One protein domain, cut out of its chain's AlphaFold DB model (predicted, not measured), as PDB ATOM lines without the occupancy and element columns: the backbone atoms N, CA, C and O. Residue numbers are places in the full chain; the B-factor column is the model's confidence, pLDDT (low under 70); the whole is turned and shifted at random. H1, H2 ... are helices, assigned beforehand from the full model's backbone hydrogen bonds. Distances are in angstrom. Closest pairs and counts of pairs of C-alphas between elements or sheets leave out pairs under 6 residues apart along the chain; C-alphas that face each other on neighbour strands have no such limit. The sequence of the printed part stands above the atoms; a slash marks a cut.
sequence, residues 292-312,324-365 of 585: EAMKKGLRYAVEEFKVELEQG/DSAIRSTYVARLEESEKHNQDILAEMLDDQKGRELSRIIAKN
ATOM      1  N   GLU A 292     613.599 521.997 434.018       84.12
ATOM      2  CA  GLU A 292     612.681 522.314 432.916       84.12
ATOM      3  C   GLU A 292     612.086 521.062 432.257       84.12
ATOM      4  O   GLU A 292     610.910 521.099 431.895       84.12
ATOM      5  N   ALA A 293     612.807 519.938 432.181       81.56
ATOM      6  CA  ALA A 293     612.254 518.660 431.725       81.56
ATOM      7  C   ALA A 293     611.133 518.159 432.655       81.56
ATOM      8  O   ALA A 293     610.035 517.859 432.188       81.56
ATOM      9  N   MET A 294     611.341 518.174 433.979       89.69
ATOM     10  CA  MET A 294     610.287 517.856 434.956       89.69
ATOM     11  C   MET A 294     609.090 518.807 434.841       89.69
ATOM     12  O   MET A 294     607.937 518.379 434.896       89.69
ATOM     13  N   LYS A 295     609.341 520.102 434.631       86.88
ATOM     14  CA  LYS A 295     608.302 521.126 434.461       86.88
ATOM     15  C   LYS A 295     607.557 520.976 433.127       86.88
ATOM     16  O   LYS A 295     606.355 521.230 433.075       86.88
ATOM     17  N   LYS A 296     608.220 520.558 432.037       89.94
ATOM     18  CA  LYS A 296     607.581 520.154 430.765       89.94
ATOM     19  C   LYS A 296     606.694 518.921 430.984       89.94
ATOM     20  O   LYS A 296     605.512 518.988 430.665       89.94
ATOM     21  N   GLY A 297     607.219 517.866 431.612       87.44
ATOM     22  CA  GLY A 297     606.470 516.643 431.924       87.44
ATOM     23  C   GLY A 297     605.233 516.897 432.792       87.44
ATOM     24  O   GLY A 297     604.153 516.400 432.483       87.44
ATOM     25  N   LEU A 298     605.345 517.751 433.817       93.19
ATOM     26  CA  LEU A 298     604.207 518.152 434.650       93.19
ATOM     27  C   LEU A 298     603.143 518.926 433.853       93.19
ATOM     28  O   LEU A 298     601.953 518.669 434.021       93.19
ATOM     29  N   ARG A 299     603.551 519.849 432.967       91.00
ATOM     30  CA  ARG A 299     602.627 520.573 432.072       91.00
ATOM     31  C   ARG A 299     601.893 519.612 431.129       91.00
ATOM     32  O   ARG A 299     600.683 519.741 430.980       91.00
ATOM     33  N   TYR A 300     602.603 518.640 430.554       89.69
ATOM     34  CA  TYR A 300     602.016 517.608 429.696       89.69
ATOM     35  C   TYR A 300     600.997 516.747 430.456       89.69
ATOM     36  O   TYR A 300     599.854 516.648 430.024       89.69
ATOM     37  N   ALA A 301     601.355 516.213 431.630       89.00
ATOM     38  CA  ALA A 301     600.460 515.378 432.439       89.00
ATOM     39  C   ALA A 301     599.188 516.119 432.907       89.00
ATOM     40  O   ALA A 301     598.112 515.527 433.000       89.00
ATOM     41  N   VAL A 302     599.286 517.425 433.186       90.75
ATOM     42  CA  VAL A 302     598.125 518.266 433.530       90.75
ATOM     43  C   VAL A 302     597.196 518.462 432.328       90.75
ATOM     44  O   VAL A 302     595.977 518.369 432.482       90.75
ATOM     45  N   GLU A 303     597.745 518.704 431.136       88.31
ATOM     46  CA  GLU A 303     596.943 518.853 429.919       88.31
ATOM     47  C   GLU A 303     596.340 517.505 429.474       88.31
ATOM     48  O   GLU A 303     595.168 517.449 429.108       88.31
ATOM     49  N   GLU A 304     597.074 516.398 429.627       86.69
ATOM     50  CA  GLU A 304     596.576 515.033 429.422       86.69
ATOM     51  C   GLU A 304     595.383 514.720 430.340       86.69
ATOM     52  O   GLU A 304     594.338 514.275 429.863       86.69
ATOM     53  N   PHE A 305     595.490 515.007 431.643       85.00
ATOM     54  CA  PHE A 305     594.394 514.796 432.596       85.00
ATOM     55  C   PHE A 305     593.158 515.647 432.266       85.00
ATOM     56  O   PHE A 305     592.020 515.187 432.385       85.00
ATOM     57  N   LYS A 306     593.368 516.888 431.815       84.75
ATOM     58  CA  LYS A 306     592.305 517.803 431.378       84.75
ATOM     59  C   LYS A 306     591.582 517.276 430.132       84.75
ATOM     60  O   LYS A 306     590.351 517.230 430.128       84.75
ATOM     61  N   VAL A 307     592.325 516.797 429.133       82.75
ATOM     62  CA  VAL A 307     591.774 516.159 427.925       82.75
ATOM     63  C   VAL A 307     591.063 514.841 428.260       82.75
ATOM     64  O   VAL A 307     589.995 514.561 427.715       82.75
ATOM     65  N   GLU A 308     591.587 514.036 429.188       75.31
ATOM     66  CA  GLU A 308     590.927 512.808 429.647       75.31
ATOM     67  C   GLU A 308     589.598 513.096 430.358       75.31
ATOM     68  O   GLU A 308     588.603 512.415 430.105       75.31
ATOM     69  N   LEU A 309     589.546 514.135 431.195       77.94
ATOM     70  CA  LEU A 309     588.331 514.553 431.894       77.94
ATOM     71  C   LEU A 309     587.251 515.062 430.919       77.94
ATOM     72  O   LEU A 309     586.069 514.757 431.093       77.94
ATOM     73  N   GLU A 310     587.647 515.759 429.852       74.88
ATOM     74  CA  GLU A 310     586.757 516.197 428.769       74.88
ATOM     75  C   GLU A 310     586.241 515.014 427.919       74.88
ATOM     76  O   GLU A 310     585.038 514.893 427.650       74.88
ATOM     77  N   GLN A 311     587.114 514.059 427.580       69.44
ATOM     78  CA  GLN A 311     586.718 512.819 426.899       69.44
ATOM     79  C   GLN A 311     585.841 511.908 427.778       69.44
ATOM     80  O   GLN A 311     584.938 511.241 427.272       69.44
ATOM     81  N   GLY A 312     586.058 511.883 429.093       62.59
ATOM     82  CA  GLY A 312     585.215 511.155 430.044       62.59
ATOM     83  C   GLY A 312     583.813 511.760 430.184       62.59
ATOM     84  O   GLY A 312     582.841 511.035 430.403       62.59
ATOM     85  N   ASP A 324     584.326 498.625 426.283       63.28
ATOM     86  CA  ASP A 324     585.503 498.060 426.967       63.28
ATOM     87  C   ASP A 324     586.664 497.730 426.009       63.28
ATOM     88  O   ASP A 324     587.831 497.949 426.344       63.28
ATOM     89  N   SER A 325     586.368 497.250 424.795       66.94
ATOM     90  CA  SER A 325     587.389 496.991 423.766       66.94
ATOM     91  C   SER A 325     587.980 498.289 423.202       66.94
ATOM     92  O   SER A 325     589.199 498.411 423.081       66.94
ATOM     93  N   ALA A 326     587.134 499.290 422.926       69.25
ATOM     94  CA  ALA A 326     587.569 500.603 422.451       69.25
ATOM     95  C   ALA A 326     588.363 501.382 423.517       69.25
ATOM     96  O   ALA A 326     589.356 502.032 423.209       69.25
ATOM     97  N   ILE A 327     587.971 501.286 424.788       76.38
ATOM     98  CA  ILE A 327     588.687 501.880 425.920       76.38
ATOM     99  C   ILE A 327     590.069 501.236 426.038       76.38
ATOM    100  O   ILE A 327     591.063 501.960 426.060       76.38
ATOM    101  N   ARG A 328     590.158 499.897 426.009       77.19
ATOM    102  CA  ARG A 328     591.441 499.175 426.025       77.19
ATOM    103  C   ARG A 328     592.343 499.564 424.854       77.19
ATOM    104  O   ARG A 328     593.518 499.823 425.090       77.19
ATOM    105  N   SER A 329     591.826 499.659 423.626       74.25
ATOM    106  CA  SER A 329     592.646 500.082 422.482       74.25
ATOM    107  C   SER A 329     593.086 501.548 422.581       74.25
ATOM    108  O   SER A 329     594.246 501.834 422.301       74.25
ATOM    109  N   THR A 330     592.232 502.464 423.062       81.12
ATOM    110  CA  THR A 330     592.642 503.864 423.305       81.12
ATOM    111  C   THR A 330     593.663 504.003 424.436       81.12
ATOM    112  O   THR A 330     594.555 504.838 424.340       81.12
ATOM    113  N   TYR A 331     593.580 503.170 425.479       78.12
ATOM    114  CA  TYR A 331     594.555 503.155 426.571       78.12
ATOM    115  C   TYR A 331     595.913 502.611 426.110       78.12
ATOM    116  O   TYR A 331     596.937 503.213 426.407       78.12
ATOM    117  N   VAL A 332     595.929 501.526 425.326       84.12
ATOM    118  CA  VAL A 332     597.164 500.987 424.726       84.12
ATOM    119  C   VAL A 332     597.815 502.008 423.789       84.12
ATOM    120  O   VAL A 332     599.017 502.227 423.893       84.12
ATOM    121  N   ALA A 333     597.036 502.684 422.937       80.94
ATOM    122  CA  ALA A 333     597.559 503.714 422.039       80.94
ATOM    123  C   ALA A 333     598.150 504.920 422.797       80.94
ATOM    124  O   ALA A 333     599.244 505.366 422.461       80.94
ATOM    125  N   ARG A 334     597.481 505.408 423.855       82.25
ATOM    126  CA  ARG A 334     598.012 506.486 424.715       82.25
ATOM    127  C   ARG A 334     599.247 506.063 425.508       82.25
ATOM    128  O   ARG A 334     600.155 506.864 425.696       82.25
ATOM    129  N   LEU A 335     599.314 504.807 425.950       80.25
ATOM    130  CA  LEU A 335     600.497 504.276 426.623       80.25
ATOM    131  C   LEU A 335     601.691 504.245 425.655       80.25
ATOM    132  O   LEU A 335     602.758 504.735 426.008       80.25
ATOM    133  N   GLU A 336     601.489 503.792 424.414       84.75
ATOM    134  CA  GLU A 336     602.510 503.816 423.355       84.75
ATOM    135  C   GLU A 336     602.937 505.252 422.976       84.75
ATOM    136  O   GLU A 336     604.115 505.513 422.736       84.75
ATOM    137  N   GLU A 337     602.000 506.204 422.942       85.50
ATOM    138  CA  GLU A 337     602.277 507.627 422.695       85.50
ATOM    139  C   GLU A 337     603.086 508.266 423.838       85.50
ATOM    140  O   GLU A 337     604.100 508.917 423.582       85.50
ATOM    141  N   SER A 338     602.709 508.015 425.096       77.06
ATOM    142  CA  SER A 338     603.454 508.506 426.265       77.06
ATOM    143  C   SER A 338     604.842 507.864 426.387       77.06
ATOM    144  O   SER A 338     605.796 508.540 426.770       77.06
ATOM    145  N   GLU A 339     605.006 506.592 426.002       84.81
ATOM    146  CA  GLU A 339     606.315 505.935 425.930       84.81
ATOM    147  C   GLU A 339     607.215 506.602 424.879       84.81
ATOM    148  O   GLU A 339     608.366 506.924 425.181       84.81
ATOM    149  N   LYS A 340     606.689 506.897 423.682       90.56
ATOM    150  CA  LYS A 340     607.424 507.633 422.638       90.56
ATOM    151  C   LYS A 340     607.796 509.046 423.080       90.56
ATOM    152  O   LYS A 340     608.936 509.443 422.890       90.56
ATOM    153  N   HIS A 341     606.884 509.776 423.720       85.25
ATOM    154  CA  HIS A 341     607.158 511.107 424.272       85.25
ATOM    155  C   HIS A 341     608.231 511.073 425.377       85.25
ATOM    156  O   HIS A 341     609.102 511.938 425.424       85.25
ATOM    157  N   ASN A 342     608.242 510.041 426.226       81.56
ATOM    158  CA  ASN A 342     609.311 509.849 427.210       81.56
ATOM    159  C   ASN A 342     610.664 509.531 426.543       81.56
ATOM    160  O   ASN A 342     611.690 510.049 426.979       81.56
ATOM    161  N   GLN A 343     610.681 508.718 425.481       88.38
ATOM    162  CA  GLN A 343     611.891 508.462 424.686       88.38
ATOM    163  C   GLN A 343     612.390 509.735 423.976       88.38
ATOM    164  O   GLN A 343     613.597 509.968 423.940       88.38
ATOM    165  N   ASP A 344     611.480 510.577 423.484       89.94
ATOM    166  CA  ASP A 344     611.783 511.865 422.847       89.94
ATOM    167  C   ASP A 344     612.375 512.875 423.844       89.94
ATOM    168  O   ASP A 344     613.427 513.442 423.580       89.94
ATOM    169  N   ILE A 345     611.812 513.009 425.053       85.81
ATOM    170  CA  ILE A 345     612.403 513.835 426.129       85.81
ATOM    171  C   ILE A 345     613.802 513.331 426.523       85.81
ATOM    172  O   ILE A 345     614.705 514.131 426.776       85.81
ATOM    173  N   LEU A 346     614.009 512.011 426.584       85.69
ATOM    174  CA  LEU A 346     615.327 511.430 426.863       85.69
ATOM    175  C   LEU A 346     616.333 511.715 425.735       85.69
ATOM    176  O   LEU A 346     617.508 511.946 426.025       85.69
ATOM    177  N   ALA A 347     615.883 511.736 424.477       86.00
ATOM    178  CA  ALA A 347     616.697 512.132 423.331       86.00
ATOM    179  C   ALA A 347     617.003 513.640 423.339       86.00
ATOM    180  O   ALA A 347     618.173 514.005 423.223       86.00
ATOM    181  N   GLU A 348     615.994 514.492 423.580       84.19
ATOM    182  CA  GLU A 348     616.136 515.945 423.731       84.19
ATOM    183  C   GLU A 348     617.215 516.235 424.777       84.19
ATOM    184  O   GLU A 348     618.239 516.808 424.429       84.19
ATOM    185  N   MET A 349     617.080 515.738 426.015       80.62
ATOM    186  CA  MET A 349     618.069 515.963 427.083       80.62
ATOM    187  C   MET A 349     619.495 515.513 426.727       80.62
ATOM    188  O   MET A 349     620.463 516.138 427.171       80.62
ATOM    189  N   LEU A 350     619.638 514.432 425.957       82.62
ATOM    190  CA  LEU A 350     620.929 513.863 425.577       82.62
ATOM    191  C   LEU A 350     621.620 514.687 424.479       82.62
ATOM    192  O   LEU A 350     622.832 514.897 424.545       82.62
ATOM    193  N   ASP A 351     620.872 515.210 423.509       74.81
ATOM    194  CA  ASP A 351     621.411 516.129 422.501       74.81
ATOM    195  C   ASP A 351     621.647 517.535 423.075       74.81
ATOM    196  O   ASP A 351     622.659 518.167 422.770       74.81
ATOM    197  N   ASP A 352     620.815 517.969 424.018       80.94
ATOM    198  CA  ASP A 352     620.984 519.194 424.802       80.94
ATOM    199  C   ASP A 352     622.264 519.135 425.668       80.94
ATOM    200  O   ASP A 352     623.020 520.108 425.776       80.94
ATOM    201  N   GLN A 353     622.579 517.962 426.240       75.50
ATOM    202  CA  GLN A 353     623.854 517.712 426.922       75.50
ATOM    203  C   GLN A 353     625.042 517.798 425.952       75.50
ATOM    204  O   GLN A 353     626.019 518.484 426.265       75.50
ATOM    205  N   LYS A 354     624.969 517.164 424.772       74.94
ATOM    206  CA  LYS A 354     626.025 517.268 423.744       74.94
ATOM    207  C   LYS A 354     626.218 518.712 423.277       74.94
ATOM    208  O   LYS A 354     627.355 519.150 423.128       74.94
ATOM    209  N   GLY A 355     625.139 519.472 423.088       77.00
ATOM    210  CA  GLY A 355     625.182 520.891 422.720       77.00
ATOM    211  C   GLY A 355     625.907 521.744 423.765       77.00
ATOM    212  O   GLY A 355     626.792 522.537 423.421       77.00
ATOM    213  N   ARG A 356     625.615 521.525 425.056       78.06
ATOM    214  CA  ARG A 356     626.355 522.139 426.174       78.06
ATOM    215  C   ARG A 356     627.821 521.698 426.215       78.06
ATOM    216  O   ARG A 356     628.699 522.533 426.413       78.06
ATOM    217  N   GLU A 357     628.125 520.424 425.980       77.75
ATOM    218  CA  GLU A 357     629.507 519.921 425.934       77.75
ATOM    219  C   GLU A 357     630.320 520.514 424.776       77.75
ATOM    220  O   GLU A 357     631.439 520.980 425.003       77.75
ATOM    221  N   LEU A 358     629.749 520.603 423.572       73.88
ATOM    222  CA  LEU A 358     630.361 521.284 422.428       73.88
ATOM    223  C   LEU A 358     630.582 522.773 422.725       73.88
ATOM    224  O   LEU A 358     631.677 523.287 422.496       73.88
ATOM    225  N   SER A 359     629.601 523.446 423.332       80.38
ATOM    226  CA  SER A 359     629.729 524.845 423.763       80.38
ATOM    227  C   SER A 359     630.853 525.032 424.794       80.38
ATOM    228  O   SER A 359     631.655 525.959 424.668       80.38
ATOM    229  N   ARG A 360     631.003 524.115 425.765       81.38
ATOM    230  CA  ARG A 360     632.137 524.113 426.709       81.38
ATOM    231  C   ARG A 360     633.478 523.867 426.022       81.38
ATOM    232  O   ARG A 360     634.472 524.456 426.443       81.38
ATOM    233  N   ILE A 361     633.545 522.996 425.014       79.19
ATOM    234  CA  ILE A 361     634.780 522.729 424.258       79.19
ATOM    235  C   ILE A 361     635.181 523.976 423.459       79.19
ATOM    236  O   ILE A 361     636.320 524.428 423.569       79.19
ATOM    237  N   ILE A 362     634.235 524.596 422.749       82.12
ATOM    238  CA  ILE A 362     634.447 525.843 421.998       82.12
ATOM    239  C   ILE A 362     634.902 526.974 422.938       82.12
ATOM    240  O   ILE A 362     635.896 527.645 422.654       82.12
ATOM    241  N   ALA A 363     634.250 527.139 424.095       79.94
ATOM    242  CA  ALA A 363     634.624 528.138 425.100       79.94
ATOM    243  C   ALA A 363     636.004 527.877 425.739       79.94
ATOM    244  O   ALA A 363     636.749 528.817 426.012       79.94
ATOM    245  N   LYS A 364     636.383 526.611 425.961       73.50
ATOM    246  CA  LYS A 364     637.728 526.251 426.450       73.50
ATOM    247  C   LYS A 364     638.809 526.541 425.410       73.50
ATOM    248  O   LYS A 364     639.874 527.027 425.786       73.50
ATOM    249  N   ASN A 365     638.532 526.289 424.132       68.44
ATOM    250  CA  ASN A 365     639.477 526.532 423.045       68.44
ATOM    251  C   ASN A 365     639.704 528.039 422.823       68.44
ATOM    252  O   ASN A 365     640.851 528.481 422.809       68.44
TER     253      ASN A 365
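AT A GLANCE: This is residues 292 to 312 and 324 to 365 of the 585 residues of an uncharacterized protein of Cuscuta australis (UniProt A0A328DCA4). One long straight helix, H2, makes the length of a rod, and a shorter helix, H1, runs back side by side with its first part, loosely, H1's beginning coming nearest to H2's middle. Residues 350 to 365 of H2 stick out past H1. The printed part has 63 residues with two named helices, H1 then H2, no named strand, and is all helix. It is extended, with a radius of gyration of the C-alphas of 17.5 A and spans of 61 by 19 by 10 A.

IN THESE COORDINATES: Find C-alpha 324 at (585.503, 498.060, 426.967); from there H2, residues 324 to 365, runs 61.1 A to C-alpha 365 at (639.477, 526.532, 423.045). H1, residues 292 to 312, begins at C-alpha 292 (612.681, 522.314, 432.916) and spans 29.8 A.

HOW THE PARTS SIT: Look at Ala 293 and Ile 345: their C-alphas, the closest of H1 and H2, are 7.4 A apart. The helices are close but not clearly touching, at a shallow tilt of 17 degrees, opposite ways. In H1 and H2 every O i to N i+4 pair is within hydrogen-bond range.

THE WHOLE: The C-alphas farthest apart, of Asp 324 and Asn 365, are 61.1 A apart. Across the cut, where residues 313 to 323 are not printed, C-alphas 312 and 324 are 13.5 A apart. Residues 311 to 312, 324 to 326 and 365 have pLDDT under 70.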